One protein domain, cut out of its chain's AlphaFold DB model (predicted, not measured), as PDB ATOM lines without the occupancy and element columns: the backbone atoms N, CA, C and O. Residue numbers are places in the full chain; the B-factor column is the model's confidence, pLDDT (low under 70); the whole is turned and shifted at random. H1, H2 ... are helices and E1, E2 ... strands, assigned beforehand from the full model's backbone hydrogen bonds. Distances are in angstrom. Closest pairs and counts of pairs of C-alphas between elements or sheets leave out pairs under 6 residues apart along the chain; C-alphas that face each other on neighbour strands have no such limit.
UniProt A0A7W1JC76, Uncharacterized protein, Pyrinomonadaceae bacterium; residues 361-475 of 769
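Overview. This is residues 361 to 475 of the 769 residues of an uncharacterized protein of Pyrinomonadaceae bacterium (UniProt A0A7W1JC76). Two strongly twisted sheets of four strands each lie partly face to face as a sandwich, their strands crossed at 39 degrees; the hairpin of E4 and E5 reaches past the other sheet, and helix H1 sits at one end. The sheets run E2 E1 E4 E5 and E3 E8 E7 E6, both antiparallel. The printed part has 115 residues with eight named strands, then one named helix; its class is mostly strand. It is compact, with a radius of gyration of the C-alphas of 15.4 A, and spans 47 by 29 by 25 A.

Along the chain. Find C-alpha 361 at (259.228, 170.395, 241.937), where E1, residues 361 to 365, begins. In its sheet are E2, residues 368 to 374, E4, residues 391 to 400, 27.2 A long, and E5, residues 403 to 413, 28.9 A. The other sheet holds E3, residues 380 to 385, E6, residues 426 to 431, E7, residues 436 to 444, 26.5 A, and E8, residues 451 to 459, 26.2 A. H1, residues 462 to 475, runs 20.1 A to C-alpha 475 at (264.228, 187.099, 240.244).

Arrangement. Look first at the hairpin E1 and E2: N 363 and O 371 are 2.8 A apart, within hydrogen-bond range, as are N 362 and O 395 between E1 and E4, 2.8 A, and N 394 and O 410 in the hairpin E4 and E5, 2.8 A. E5 bends by 52 degrees at residue 409. Between the sheets, the closest C-alphas of E2 and E3, Leu 373 and Val 381, are 6.0 A apart. E6, E7 and E8 form a meander, each strand the antiparallel neighbour of the one before, with N 428 and O 440 at 2.9 A and N 439 and O 456 at 2.8 A; N 383 of E3 and O 453 of E8 are 3.0 A apart. H1 only grazes this sheet with residues 464 to 468; the closest C-alphas of E8 and H1, Glu 459 and Ala 465, are 5.3 A apart. In H1 every O i to N i+4 pair is within hydrogen-bond range.

Size, cuts and confidence. The two C-alphas farthest apart, Gly 401 and Asp 421, are 49.7 A apart. The printed part has no cut, and the link E5 to E6, 12 residues, is long. Look for pLDDT under 70 at residues 418 to 423 and 447 to 448.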
ATOM      1  N   LEU A 361     259.506 171.783 241.605       96.56
ATOM      2  CA  LEU A 361     259.228 170.395 241.937       96.56
ATOM      3  C   LEU A 361     257.725 170.197 242.137       96.56
ATOM      4  O   LEU A 361     257.073 171.013 242.792       96.56
ATOM      5  N   ARG A 362     257.192 169.088 241.622       97.44
ATOM      6  CA  ARG A 362     255.867 168.560 241.962       97.44
ATOM      7  C   ARG A 362     256.038 167.370 242.892       97.44
ATOM      8  O   ARG A 362     256.908 166.526 242.674       97.44
ATOM      9  N   VAL A 363     255.218 167.324 243.932       97.69
ATOM     10  CA  VAL A 363     255.146 166.208 244.869       97.69
ATOM     11  C   VAL A 363     253.822 165.507 244.637       97.69
ATOM     12  O   VAL A 363     252.756 166.073 244.895       97.69
ATOM     13  N   VAL A 364     253.906 164.293 244.115       97.69
ATOM     14  CA  VAL A 364     252.764 163.446 243.783       97.69
ATOM     15  C   VAL A 364     252.722 162.318 244.802       97.69
ATOM     16  O   VAL A 364     253.752 161.726 245.105       97.69
ATOM     17  N   VAL A 365     251.552 162.045 245.367       96.56
ATOM     18  CA  VAL A 365     251.346 160.951 246.311       96.56
ATOM     19  C   VAL A 365     250.237 160.056 245.797       96.56
ATOM     20  O   VAL A 365     249.122 160.532 245.586       96.56
ATOM     21  N   ASP A 366     250.578 158.793 245.543       93.69
ATOM     22  CA  ASP A 366     249.688 157.786 244.948       93.69
ATOM     23  C   ASP A 366     248.986 158.295 243.674       93.69
ATOM     24  O   ASP A 366     247.776 158.181 243.497       93.69
ATOM     25  N   GLY A 367     249.761 158.942 242.796       93.06
ATOM     26  CA  GLY A 367     249.274 159.529 241.542       93.06
ATOM     27  C   GLY A 367     248.601 160.903 241.676       93.06
ATOM     28  O   GLY A 367     248.400 161.573 240.665       93.06
ATOM     29  N   VAL A 368     248.315 161.380 242.892       94.69
ATOM     30  CA  VAL A 368     247.660 162.677 243.131       94.69
ATOM     31  C   VAL A 368     248.676 163.740 243.536       94.69
ATOM     32  O   VAL A 368     249.418 163.580 244.500       94.69
ATOM     33  N   GLU A 369     248.704 164.874 242.839       97.00
ATOM     34  CA  GLU A 369     249.550 166.001 243.238       97.00
ATOM     35  C   GLU A 369     249.112 166.576 244.596       97.00
ATOM     36  O   GLU A 369     247.977 167.019 244.759       97.00
ATOM     37  N   ARG A 370     250.029 166.601 245.568       97.44
ATOM     38  CA  ARG A 370     249.780 167.119 246.926       97.44
ATOM     39  C   ARG A 370     250.477 168.438 247.208       97.44
ATOM     40  O   ARG A 370     250.012 169.207 248.045       97.44
ATOM     41  N   ALA A 371     251.596 168.705 246.543       97.81
ATOM     42  CA  ALA A 371     252.350 169.925 246.770       97.81
ATOM     43  C   ALA A 371     253.189 170.331 245.557       97.81
ATOM     44  O   ALA A 371     253.651 169.495 244.783       97.81
ATOM     45  N   ARG A 372     253.451 171.635 245.453       97.62
ATOM     46  CA  ARG A 372     254.443 172.216 244.543       97.62
ATOM     47  C   ARG A 372     255.495 172.946 245.356       97.62
ATOM     48  O   ARG A 372     255.167 173.667 246.294       97.62
ATOM     49  N   LEU A 373     256.754 172.779 244.977       96.62
ATOM     50  CA  LEU A 373     257.882 173.474 245.575       96.62
ATOM     51  C   LEU A 373     258.612 174.255 244.485       96.62
ATOM     52  O   LEU A 373     259.345 173.690 243.679       96.62
ATOM     53  N   ASP A 374     258.382 175.564 244.465       95.25
ATOM     54  CA  ASP A 374     259.155 176.496 243.652       95.25
ATOM     55  C   ASP A 374     260.504 176.755 244.331       95.25
ATOM     56  O   ASP A 374     260.569 177.387 245.390       95.25
ATOM     57  N   LEU A 375     261.578 176.258 243.713       93.56
ATOM     58  CA  LEU A 375     262.934 176.339 244.249       93.56
ATOM     59  C   LEU A 375     263.509 177.755 244.191       93.56
ATOM     60  O   LEU A 375     264.545 178.016 244.807       93.56
ATOM     61  N   MET A 376     262.833 178.681 243.511       89.06
ATOM     62  CA  MET A 376     263.174 180.099 243.510       89.06
ATOM     63  C   MET A 376     262.702 180.793 244.790       89.06
ATOM     64  O   MET A 376     263.436 181.598 245.361       89.06
ATOM     65  N   GLY A 377     261.511 180.437 245.282       89.75
ATOM     66  CA  GLY A 377     260.908 181.048 246.468       89.75
ATOM     67  C   GLY A 377     261.162 180.296 247.777       89.75
ATOM     68  O   GLY A 377     261.295 180.917 248.832       89.75
ATOM     69  N   ALA A 378     261.235 178.965 247.733       94.19
ATOM     70  CA  ALA A 378     261.347 178.122 248.918       94.19
ATOM     71  C   ALA A 378     262.238 176.899 248.667       94.19
ATOM     72  O   ALA A 378     262.401 176.427 247.552       94.19
ATOM     73  N   ARG A 379     262.818 176.342 249.732       94.50
ATOM     74  CA  ARG A 379     263.580 175.074 249.673       94.50
ATOM     75  C   ARG A 379     262.858 173.917 250.344       94.50
ATOM     76  O   ARG A 379     263.414 172.830 250.473       94.50
ATOM     77  N   GLN A 380     261.652 174.171 250.820       96.75
ATOM     78  CA  GLN A 380     260.901 173.245 251.629       96.75
ATOM     79  C   GLN A 380     259.414 173.426 251.374       96.75
ATOM     80  O   GLN A 380     258.943 174.554 251.242       96.75
ATOM     81  N   VAL A 381     258.689 172.313 251.365       97.62
ATOM     82  CA  VAL A 381     257.230 172.301 251.381       97.62
ATOM     83  C   VAL A 381     256.740 171.334 252.451       97.62
ATOM     84  O   VAL A 381     257.371 170.308 252.711       97.62
ATOM     85  N   ARG A 382     255.639 171.697 253.109       97.25
ATOM     86  CA  ARG A 382     254.950 170.862 254.094       97.25
ATOM     87  C   ARG A 382     253.519 170.637 253.640       97.25
ATOM     88  O   ARG A 382     252.879 171.587 253.198       97.25
ATOM     89  N   PHE A 383     253.041 169.409 253.752       96.94
ATOM     90  CA  PHE A 383     251.666 169.052 253.427       96.94
ATOM     91  C   PHE A 383     251.204 167.878 254.291       96.94
ATOM     92  O   PHE A 383     252.018 167.116 254.813       96.94
ATOM     93  N   GLU A 384     249.892 167.764 254.461       95.38
ATOM     94  CA  GLU A 384     249.272 166.662 255.185       95.38
ATOM     95  C   GLU A 384     249.029 165.479 254.260       95.38
ATOM     96  O   GLU A 384     248.739 165.623 253.068       95.38
ATOM     97  N   LEU A 385     249.157 164.300 254.843       93.62
ATOM     98  CA  LEU A 385     249.023 163.037 254.171       93.62
ATOM     99  C   LEU A 385     248.037 162.152 254.912       93.62
ATOM    100  O   LEU A 385     248.065 162.063 256.139       93.62
ATOM    101  N   ASP A 386     247.192 161.496 254.132       90.50
ATOM    102  CA  ASP A 386     246.283 160.481 254.628       90.50
ATOM    103  C   ASP A 386     247.057 159.239 255.102       90.50
ATOM    104  O   ASP A 386     248.114 158.898 254.561       90.50
ATOM    105  N   GLY A 387     246.518 158.556 256.109       85.75
ATOM    106  CA  GLY A 387     247.054 157.308 256.637       85.75
ATOM    107  C   GLY A 387     247.029 156.169 255.617       85.75
ATOM    108  O   GLY A 387     247.748 155.196 255.798       85.75
ATOM    109  N   SER A 388     246.272 156.279 254.524       86.75
ATOM    110  CA  SER A 388     246.255 155.288 253.440       86.75
ATOM    111  C   SER A 388     247.451 155.400 252.481       86.75
ATOM    112  O   SER A 388     247.775 154.422 251.799       86.75
ATOM    113  N   ALA A 389     248.144 156.542 252.460       92.12
ATOM    114  CA  ALA A 389     249.092 156.868 251.403       92.12
ATOM    115  C   ALA A 389     250.347 155.981 251.396       92.12
ATOM    116  O   ALA A 389     250.910 155.679 252.447       92.12
ATOM    117  N   GLU A 390     250.832 155.583 250.219       92.62
ATOM    118  CA  GLU A 390     251.913 154.596 250.096       92.62
ATOM    119  C   GLU A 390     253.165 155.143 249.405       92.62
ATOM    120  O   GLU A 390     254.283 154.894 249.867       92.62
ATOM    121  N   LEU A 391     253.004 155.866 248.299       95.56
ATOM    122  CA  LEU A 391     254.097 156.203 247.396       95.56
ATOM    123  C   LEU A 391     254.216 157.712 247.209       95.56
ATOM    124  O   LEU A 391     253.327 158.343 246.648       95.56
ATOM    125  N   ILE A 392     255.351 158.284 247.610       96.81
ATOM    126  CA  ILE A 392     255.696 159.674 247.297       96.81
ATOM    127  C   ILE A 392     256.606 159.697 246.075       96.81
ATOM    128  O   ILE A 392     257.692 159.117 246.081       96.81
ATOM    129  N   GLU A 393     256.206 160.450 245.063       97.50
ATOM    130  CA  GLU A 393     257.016 160.806 243.912       97.50
ATOM    131  C   GLU A 393     257.376 162.289 243.957       97.50
ATOM    132  O   GLU A 393     256.544 163.159 244.219       97.50
ATOM    133  N   VAL A 394     258.633 162.588 243.653       97.19
ATOM    134  CA  VAL A 394     259.113 163.951 243.446       97.19
ATOM    135  C   VAL A 394     259.508 164.076 241.987       97.19
ATOM    136  O   VAL A 394     260.392 163.355 241.520       97.19
ATOM    137  N   ARG A 395     258.864 164.993 241.268       97.06
ATOM    138  CA  ARG A 395     259.082 165.238 239.839       97.06
ATOM    139  C   ARG A 395     259.622 166.647 239.627       97.06
ATOM    140  O   ARG A 395     259.152 167.589 240.259       97.06
ATOM    141  N   ALA A 396     260.616 166.800 238.761       95.88
ATOM    142  CA  ALA A 396     261.044 168.104 238.272       95.88
ATOM    143  C   ALA A 396     260.155 168.520 237.105       95.88
ATOM    144  O   ALA A 396     259.968 167.733 236.180       95.88
ATOM    145  N   VAL A 397     259.665 169.756 237.139       95.56
ATOM    146  CA  VAL A 397     258.962 170.359 236.003       95.56
ATOM    147  C   VAL A 397     259.964 171.177 235.205       95.56
ATOM    148  O   VAL A 397     260.617 172.079 235.745       95.56
ATOM    149  N   GLN A 398     260.101 170.854 233.924       92.06
ATOM    150  CA  GLN A 398     260.967 171.554 232.991       92.06
ATOM    151  C   GLN A 398     260.125 172.133 231.855       92.06
ATOM    152  O   GLN A 398     259.571 171.408 231.041       92.06
ATOM    153  N   ARG A 399     260.070 173.464 231.759       88.38
ATOM    154  CA  ARG A 399     259.429 174.128 230.619       88.38
ATOM    155  C   ARG A 399     260.303 173.981 229.384       88.38
ATOM    156  O   ARG A 399     261.397 174.550 229.335       88.38
ATOM    157  N   ARG A 400     259.825 173.253 228.375       87.44
ATOM    158  CA  ARG A 400     260.489 173.153 227.072       87.44
ATOM    159  C   ARG A 400     259.455 173.350 225.971       87.44
ATOM    160  O   ARG A 400     258.640 172.480 225.723       87.44
ATOM    161  N   GLY A 401     259.516 174.493 225.288       85.06
ATOM    162  CA  GLY A 401     258.666 174.743 224.118       85.06
ATOM    163  C   GLY A 401     257.183 174.994 224.418       85.06
ATOM    164  O   GLY A 401     256.376 174.858 223.513       85.06
ATOM    165  N   GLY A 402     256.827 175.375 225.648       87.81
ATOM    166  CA  GLY A 402     255.437 175.634 226.051       87.81
ATOM    167  C   GLY A 402     254.786 174.476 226.807       87.81
ATOM    168  O   GLY A 402     253.911 174.738 227.624       87.81
ATOM    169  N   ASP A 403     255.294 173.253 226.633       89.81
ATOM    170  CA  ASP A 403     254.857 172.090 227.403       89.81
ATOM    171  C   ASP A 403     255.677 171.929 228.692       89.81
ATOM    172  O   ASP A 403     256.902 172.134 228.731       89.81
ATOM    173  N   ASP A 404     254.968 171.569 229.762       90.12
ATOM    174  CA  ASP A 404     255.542 171.203 231.052       90.12
ATOM    175  C   ASP A 404     256.019 169.745 230.975       90.12
ATOM    176  O   ASP A 404     255.262 168.802 231.197       90.12
ATOM    177  N   ASP A 405     257.294 169.564 230.638       93.19
ATOM    178  CA  ASP A 405     257.924 168.251 230.582       93.19
ATOM    179  C   ASP A 405     258.348 167.809 231.991       93.19
ATOM    180  O   ASP A 405     259.079 168.514 232.696       93.19
ATOM    181  N   GLU A 406     257.892 166.633 232.419       95.19
ATOM    182  CA  GLU A 406     258.156 166.116 233.760       95.19
ATOM    183  C   GLU A 406     259.262 165.074 233.775       95.19
ATOM    184  O   GLU A 406     259.278 164.139 232.972       95.19
ATOM    185  N   VAL A 407     260.152 165.191 234.759       95.38
ATOM    186  CA  VAL A 407     261.210 164.212 235.011       95.38
ATOM    187  C   VAL A 407     261.059 163.665 236.423       95.38
ATOM    188  O   VAL A 407     261.174 164.411 237.398       95.38
ATOM    189  N   LEU A 408     260.845 162.356 236.554       96.06
ATOM    190  CA  LEU A 408     260.824 161.693 237.856       96.06
ATOM    191  C   LEU A 408     262.205 161.798 238.510       96.06
ATOM    192  O   LEU A 408     263.180 161.267 237.991       96.06
ATOM    193  N   LEU A 409     262.295 162.474 239.653       94.81
ATOM    194  CA  LEU A 409     263.544 162.629 240.394       94.81
ATOM    195  C   LEU A 409     263.690 161.599 241.504       94.81
ATOM    196  O   LEU A 409     264.778 161.068 241.692       94.81
ATOM    197  N   ALA A 410     262.624 161.364 242.266       95.19
ATOM    198  CA  ALA A 410     262.653 160.433 243.380       95.19
ATOM    199  C   ALA A 410     261.327 159.730 243.606       95.19
ATOM    200  O   ALA A 410     260.267 160.305 243.380       95.19
ATOM    201  N   THR A 411     261.430 158.515 244.134       95.50
ATOM    202  CA  THR A 411     260.302 157.689 244.547       95.50
ATOM    203  C   THR A 411     260.593 157.146 245.944       95.50
ATOM    204  O   THR A 411     261.705 156.694 246.230       95.50
ATOM    205  N   HIS A 412     259.618 157.248 246.842       94.69
ATOM    206  CA  HIS A 412     259.756 156.859 248.237       94.69
ATOM    207  C   HIS A 412     258.509 156.133 248.740       94.69
ATOM    208  O   HIS A 412     257.452 156.745 248.876       94.69
ATOM    209  N   PHE A 413     258.660 154.852 249.086       93.00
ATOM    210  CA  PHE A 413     257.629 154.114 249.813       93.00
ATOM    211  C   PHE A 413     257.588 154.541 251.277       93.00
ATOM    212  O   PHE A 413     258.567 154.381 252.025       93.00
ATOM    213  N   LEU A 414     256.430 155.034 251.692       91.31
ATOM    214  CA  LEU A 414     256.121 155.293 253.083       91.31
ATOM    215  C   LEU A 414     256.061 153.977 253.839       91.31
ATOM    216  O   LEU A 414     255.574 152.959 253.352       91.31
ATOM    217  N   ALA A 415     256.654 153.988 255.025       83.56
ATOM    218  CA  ALA A 415     256.668 152.823 255.882       83.56
ATOM    219  C   ALA A 415     255.689 153.059 257.024       83.56
ATOM    220  O   ALA A 415     255.986 153.850 257.926       83.56
ATOM    221  N   HIS A 416     254.564 152.356 256.965       76.06
ATOM    222  CA  HIS A 416     253.515 152.413 257.973       76.06
ATOM    223  C   HIS A 416     253.979 151.729 259.249       76.06
ATOM    224  O   HIS A 416     254.413 150.580 259.228       76.06
ATOM    225  N   ASP A 417     253.920 152.459 260.356       75.25
ATOM    226  CA  ASP A 417     254.160 151.925 261.692       75.25
ATOM    227  C   ASP A 417     252.870 152.106 262.489       75.25
ATOM    228  O   ASP A 417     252.624 153.168 263.055       75.25
ATOM    229  N   GLU A 418     252.005 151.093 262.441       68.75
ATOM    230  CA  GLU A 418     250.693 151.130 263.099       68.75
ATOM    231  C   GLU A 418     250.769 150.831 264.604       68.75
ATOM    232  O   GLU A 418     249.851 151.183 265.339       68.75
ATOM    233  N   ASP A 419     251.860 150.213 265.073       62.53
ATOM    234  CA  ASP A 419     252.045 149.842 266.485       62.53
ATOM    235  C   ASP A 419     252.498 151.028 267.351       62.53
ATOM    236  O   ASP A 419     252.413 150.992 268.583       62.53
ATOM    237  N   ALA A 420     252.985 152.101 266.730       57.78
ATOM    238  CA  ALA A 420     253.294 153.328 267.434       57.78
ATOM    239  C   ALA A 420     252.034 154.202 267.463       57.78
ATOM    240  O   ALA A 420     251.642 154.745 266.435       57.78
ATOM    241  N   ASP A 421     251.444 154.360 268.653       55.94
ATOM    242  CA  ASP A 421     250.357 155.289 269.045       55.94
ATOM    243  C   ASP A 421     250.761 156.783 268.836       55.94
ATOM    244  O   ASP A 421     250.633 157.639 269.707       55.94
ATOM    245  N   GLY A 422     251.389 157.068 267.695       59.78
ATOM    246  CA  GLY A 422     252.227 158.204 267.344       59.78
ATOM    247  C   GLY A 422     253.282 157.746 266.331       59.78
ATOM    248  O   GLY A 422     254.329 157.229 266.730       59.78
ATOM    249  N   ALA A 423     253.010 157.924 265.032       62.50
ATOM    250  CA  ALA A 423     253.941 157.576 263.960       62.50
ATOM    251  C   ALA A 423     255.330 158.151 264.273       62.50
ATOM    252  O   ALA A 423     255.506 159.366 264.424       62.50
ATOM    253  N   ARG A 424     256.321 157.263 264.426       72.56
ATOM    254  CA  ARG A 424     257.687 157.690 264.728       72.56
ATOM    255  C   ARG A 424     258.165 158.603 263.608       72.56
ATOM    256  O   ARG A 424     258.066 158.204 262.441       72.56
ATOM    257  N   PRO A 425     258.713 159.783 263.939       80.12
ATOM    258  CA  PRO A 425     259.232 160.658 262.918       80.12
ATOM    259  C   PRO A 425     260.300 159.910 262.127       80.12
ATOM    260  O   PRO A 425     261.264 159.393 262.695       80.12
ATOM    261  N   SER A 426     260.099 159.804 260.819       86.12
ATOM    262  CA  SER A 426     261.059 159.164 259.927       86.12
ATOM    263  C   SER A 426     261.652 160.227 259.026       86.12
ATOM    264  O   SER A 426     260.926 161.052 258.487       86.12
ATOM    265  N   ASN A 427     262.977 160.247 258.909       89.56
ATOM    266  CA  ASN A 427     263.683 161.163 258.027       89.56
ATOM    267  C   ASN A 427     264.490 160.334 257.037       89.56
ATOM    268  O   ASN A 427     265.385 159.584 257.430       89.56
ATOM    269  N   VAL A 428     264.151 160.446 255.760       90.88
ATOM    270  CA  VAL A 428     264.852 159.771 254.673       90.88
ATOM    271  C   VAL A 428     265.472 160.814 253.775       90.88
ATOM    272  O   VAL A 428     264.832 161.796 253.417       90.88
ATOM    273  N   SER A 429     266.720 160.592 253.371       91.25
ATOM    274  CA  SER A 429     267.375 161.468 252.414       91.25
ATOM    275  C   SER A 429     267.867 160.728 251.181       91.25
ATOM    276  O   SER A 429     268.673 159.801 251.258       91.25
ATOM    277  N   ILE A 430     267.427 161.199 250.022       91.50
ATOM    278  CA  ILE A 430     267.758 160.673 248.704       91.50
ATOM    279  C   ILE A 430     268.731 161.656 248.057       91.50
ATOM    280  O   ILE A 430     268.495 162.863 248.041       91.50
ATOM    281  N   THR A 431     269.861 161.151 247.569       90.00
ATOM    282  CA  THR A 431     270.854 161.960 246.855       90.00
ATOM    283  C   THR A 431     270.847 161.485 245.419       90.00
ATOM    284  O   THR A 431     271.089 160.309 245.179       90.00
ATOM    285  N   LEU A 432     270.505 162.384 244.507       88.25
ATOM    286  CA  LEU A 432     270.397 162.117 243.084       88.25
ATOM    287  C   LEU A 432     271.767 162.260 242.418       88.25
ATOM    288  O   LEU A 432     272.637 162.985 242.907       88.25
ATOM    289  N   GLU A 433     271.933 161.618 241.264       84.00
ATOM    290  CA  GLU A 433     273.186 161.615 240.496       84.00
ATOM    291  C   GLU A 433     273.651 163.024 240.090       84.00
ATOM    292  O   GLU A 433     274.847 163.289 239.990       84.00
ATOM    293  N   GLY A 434     272.715 163.959 239.894       84.06
ATOM    294  CA  GLY A 434     273.015 165.356 239.570       84.06
ATOM    295  C   GLY A 434     273.496 166.195 240.763       84.06
ATOM    296  O   GLY A 434     273.672 167.407 240.629       84.06
ATOM    297  N   GLY A 435     273.695 165.580 241.932       88.06
ATOM    298  CA  GLY A 435     274.082 166.264 243.159       88.06
ATOM    299  C   GLY A 435     272.919 166.959 243.864       88.06
ATOM    300  O   GLY A 435     273.160 167.781 244.743       88.06
ATOM    301  N   GLN A 436     271.667 166.656 243.539       90.44
ATOM    302  CA  GLN A 436     270.522 167.136 244.308       90.44
ATOM    303  C   GLN A 436     270.291 166.226 245.520       90.44
ATOM    304  O   GLN A 436     270.409 165.007 245.431       90.44
ATOM    305  N   LYS A 437     269.930 166.794 246.668       93.88
ATOM    306  CA  LYS A 437     269.553 166.060 247.878       93.88
ATOM    307  C   LYS A 437     268.118 166.407 248.247       93.88
ATOM    308  O   LYS A 437     267.821 167.547 248.595       93.88
ATOM    309  N   LEU A 438     267.256 165.401 248.208       95.44
ATOM    310  CA  LEU A 438     265.892 165.449 248.715       95.44
ATOM    311  C   LEU A 438     265.883 164.848 250.120       95.44
ATOM    312  O   LEU A 438     266.537 163.835 250.374       95.44
ATOM    313  N   SER A 439     265.194 165.487 251.055       95.44
ATOM    314  CA  SER A 439     264.967 164.955 252.402       95.44
ATOM    315  C   SER A 439     263.471 164.942 252.662       95.44
ATOM    316  O   SER A 439     262.819 165.956 252.458       95.44
ATOM    317  N   ILE A 440     262.940 163.793 253.057       95.56
ATOM    318  CA  ILE A 440     261.530 163.568 253.350       95.56
ATOM    319  C   ILE A 440     261.454 163.246 254.835       95.56
ATOM    320  O   ILE A 440     261.918 162.188 255.265       95.56
ATOM    321  N   ALA A 441     260.901 164.167 255.614       94.38
ATOM    322  CA  ALA A 441     260.587 163.948 257.012       94.38
ATOM    323  C   ALA A 441     259.081 163.716 257.161       94.38
ATOM    324  O   ALA A 441     258.275 164.525 256.716       94.38
ATOM    325  N   THR A 442     258.699 162.601 257.770       92.44
ATOM    326  CA  THR A 442     257.308 162.273 258.103       92.44
ATOM    327  C   THR A 442     257.131 162.441 259.598       92.44
ATOM    328  O   THR A 442     257.945 161.917 260.354       92.44
ATOM    329  N   THR A 443     256.092 163.145 260.026       92.12
ATOM    330  CA  THR A 443     255.739 163.354 261.439       92.12
ATOM    331  C   THR A 443     254.258 163.051 261.641       92.12
ATOM    332  O   THR A 443     253.460 163.364 260.767       92.12
ATOM    333  N   ALA A 444     253.868 162.431 262.757       88.12
ATOM    334  CA  ALA A 444     252.453 162.195 263.052       88.12
ATOM    335  C   ALA A 444     251.711 163.525 263.267       88.12
ATOM    336  O   ALA A 444     252.185 164.366 264.034       88.12
ATOM    337  N   ALA A 445     250.544 163.702 262.647       85.88
ATOM    338  CA  ALA A 445     249.627 164.778 263.004       85.88
ATOM    339  C   ALA A 445     248.739 164.313 264.171       85.88
ATOM    340  O   ALA A 445     248.256 163.183 264.197       85.88
ATOM    341  N   GLY A 446     248.569 165.165 265.180       77.06
ATOM    342  CA  GLY A 446     248.225 164.762 266.548       77.06
ATOM    343  C   GLY A 446     246.864 164.107 266.826       77.06
ATOM    344  O   GLY A 446     246.618 163.840 268.002       77.06
ATOM    345  N   SER A 447     245.982 163.848 265.852       65.50
ATOM    346  CA  SER A 447     244.628 163.355 266.182       65.50
ATOM    347  C   SER A 447     243.843 162.547 265.136       65.50
ATOM    348  O   SER A 447     242.726 162.154 265.456       65.50
ATOM    349  N   ALA A 448     244.352 162.236 263.937       69.19
ATOM    350  CA  ALA A 448     243.477 161.650 262.900       69.19
ATOM    351  C   ALA A 448     244.114 160.588 261.989       69.19
ATOM    352  O   ALA A 448     243.645 160.379 260.877       69.19
ATOM    353  N   GLY A 449     245.212 159.947 262.402       78.12
ATOM    354  CA  GLY A 449     245.935 159.021 261.514       78.12
ATOM    355  C   GLY A 449     246.587 159.711 260.306       78.12
ATOM    356  O   GLY A 449     247.208 159.051 259.477       78.12
ATOM    357  N   THR A 450     246.501 161.039 260.227       88.94
ATOM    358  CA  THR A 450     247.192 161.842 259.231       88.94
ATOM    359  C   THR A 450     248.660 162.018 259.617       88.94
ATOM    360  O   THR A 450     249.045 162.026 260.791       88.94
ATOM    361  N   SER A 451     249.513 162.142 258.609       91.69
ATOM    362  CA  SER A 451     250.941 162.405 258.772       91.69
ATOM    363  C   SER A 451     251.307 163.703 258.065       91.69
ATOM    364  O   SER A 451     250.877 163.947 256.946       91.69
ATOM    365  N   ILE A 452     252.120 164.547 258.688       94.50
ATOM    366  CA  ILE A 452     252.697 165.725 258.039       94.50
ATOM    367  C   ILE A 452     253.995 165.301 257.362       94.50
ATOM    368  O   ILE A 452     254.923 164.815 258.019       94.50
ATOM    369  N   ILE A 453     254.056 165.526 256.054       96.00
ATOM    370  CA  ILE A 453     255.254 165.355 255.246       96.00
ATOM    371  C   ILE A 453     255.938 166.703 255.084       96.00
ATOM    372  O   ILE A 453     255.336 167.693 254.678       96.00
ATOM    373  N   GLU A 454     257.229 166.720 255.367       97.38
ATOM    374  CA  GLU A 454     258.138 167.818 255.113       97.38
ATOM    375  C   GLU A 454     259.159 167.376 254.068       97.38
ATOM    376  O   GLU A 454     260.026 166.543 254.333       97.38
ATOM    377  N   LEU A 455     259.053 167.945 252.867       97.31
ATOM    378  CA  LEU A 455     260.016 167.740 251.796       97.31
ATOM    379  C   LEU A 455     260.987 168.918 251.765       97.31
ATOM    380  O   LEU A 455     260.572 170.061 251.578       97.31
ATOM    381  N   THR A 456     262.282 168.643 251.893       97.00
ATOM    382  CA  THR A 456     263.364 169.628 251.787       97.00
ATOM    383  C   THR A 456     264.262 169.324 250.593       97.00
ATOM    384  O   THR A 456     264.693 168.188 250.399       97.00
ATOM    385  N   TYR A 457     264.610 170.360 249.835       96.12
ATOM    386  CA  TYR A 457     265.544 170.307 248.717       96.12
ATOM    387  C   TYR A 457     266.863 171.011 249.045       96.12
ATOM    388  O   TYR A 457     266.886 172.115 249.598       96.12
ATOM    389  N   ARG A 458     267.984 170.403 248.648       94.19
ATOM    390  CA  ARG A 458     269.316 171.006 248.741       94.19
ATOM    391  C   ARG A 458     270.202 170.589 247.570       94.19
ATOM    392  O   ARG A 458     270.375 169.405 247.325       94.19
ATOM    393  N   GLU A 459     270.867 171.548 246.931       93.06
ATOM    394  CA  GLU A 459     271.989 171.258 246.027       93.06
ATOM    395  C   GLU A 459     273.240 170.880 246.830       93.06
ATOM    396  O   GLU A 459     273.642 171.588 247.758       93.06
ATOM    397  N   THR A 460     273.868 169.764 246.471       91.44
ATOM    398  CA  THR A 460     275.171 169.327 247.001       91.44
ATOM    399  C   THR A 460     276.320 169.674 246.057       91.44
ATOM    400  O   THR A 460     277.451 169.824 246.512       91.44
ATOM    401  N   ASN A 461     276.042 169.887 244.766       88.62
ATOM    402  CA  ASN A 461     277.032 170.373 243.811       88.62
ATOM    403  C   ASN A 461     277.191 171.902 243.928       88.62
ATOM    404  O   ASN A 461     276.231 172.650 243.731       88.62
ATOM    405  N   LEU A 462     278.411 172.367 244.212       87.56
ATOM    406  CA  LEU A 462     278.716 173.787 244.436       87.56
ATOM    407  C   LEU A 462     278.355 174.682 243.241       87.56
ATOM    408  O   LEU A 462     277.837 175.779 243.440       87.56
ATOM    409  N   LEU A 463     278.582 174.216 242.009       87.62
ATOM    410  CA  LEU A 463     278.301 175.001 240.803       87.62
ATOM    411  C   LEU A 463     276.795 175.192 240.601       87.62
ATOM    412  O   LEU A 463     276.343 176.292 240.286       87.62
ATOM    413  N   ARG A 464     276.003 174.140 240.837       85.50
ATOM    414  CA  ARG A 464     274.535 174.217 240.754       85.50
ATOM    415  C   ARG A 464     273.950 175.057 241.882       85.50
ATOM    416  O   ARG A 464     273.072 175.876 241.630       85.50
ATOM    417  N   ALA A 465     274.480 174.915 243.096       87.06
ATOM    418  CA  ALA A 465     274.092 175.750 244.227       87.06
ATOM    419  C   ALA A 465     274.331 177.243 243.936       87.06
ATOM    420  O   ALA A 465     273.452 178.064 244.199       87.06
ATOM    421  N   ALA A 466     275.482 177.587 243.344       85.56
ATOM    422  CA  ALA A 466     275.792 178.950 242.922       85.56
ATOM    423  C   ALA A 466     274.848 179.443 241.811       85.56
ATOM    424  O   ALA A 466     274.338 180.559 241.890       85.56
ATOM    425  N   ALA A 467     274.558 178.603 240.811       85.12
ATOM    426  CA  ALA A 467     273.634 178.944 239.732       85.12
ATOM    427  C   ALA A 467     272.204 179.195 240.247       85.12
ATOM    428  O   ALA A 467     271.609 180.216 239.904       85.12
ATOM    429  N   LEU A 468     271.666 178.336 241.121       85.06
ATOM    430  CA  LEU A 468     270.358 178.567 241.745       85.06
ATOM    431  C   LEU A 468     270.343 179.860 242.563       85.06
ATOM    432  O   LEU A 468     269.421 180.655 242.419       85.06
ATOM    433  N   PHE A 469     271.379 180.105 243.368       85.44
ATOM    434  CA  PHE A 469     271.487 181.337 244.149       85.44
ATOM    435  C   PHE A 469     271.517 182.588 243.259       85.44
ATOM    436  O   PHE A 469     270.821 183.558 243.544       85.44
ATOM    437  N   SER A 470     272.262 182.557 242.146       82.38
ATOM    438  CA  SER A 470     272.275 183.673 241.195       82.38
ATOM    439  C   SER A 470     270.896 183.931 240.592       82.38
ATOM    440  O   SER A 470     270.462 185.077 240.557       82.38
ATOM    441  N   ARG A 471     270.163 182.881 240.193       85.19
ATOM    442  CA  ARG A 471     268.807 183.030 239.654       85.19
ATOM    443  C   ARG A 471     267.875 183.636 240.702       85.19
ATOM    444  O   ARG A 471     267.131 184.550 240.377       85.19
ATOM    445  N   GLN A 472     267.931 183.157 241.950       84.81
ATOM    446  CA  GLN A 472     267.107 183.687 243.045       84.81
ATOM    447  C   GLN A 472     267.342 185.190 243.244       84.81
ATOM    448  O   GLN A 472     266.392 185.949 243.418       84.81
ATOM    449  N   LEU A 473     268.598 185.639 243.169       83.12
ATOM    450  CA  LEU A 473     268.930 187.064 243.233       83.12
ATOM    451  C   LEU A 473     268.379 187.852 242.037       83.12
ATOM    452  O   LEU A 473     267.851 188.948 242.235       83.12
ATOM    453  N   PHE A 474     268.476 187.311 240.819       83.62
ATOM    454  CA  PHE A 474     267.934 187.961 239.622       83.62
ATOM    455  C   PHE A 474     266.408 188.081 239.664       83.62
ATOM    456  O   PHE A 474     265.894 189.153 239.361       83.62
ATOM    457  N   ASP A 475     265.690 187.051 240.109       82.06
ATOM    458  CA  ASP A 475     264.228 187.099 240.244       82.06
ATOM    459  C   ASP A 475     263.777 188.121 241.294       82.06
ATOM    460  O   ASP A 475     262.780 188.818 241.096       82.06
TER     461      ASP A 475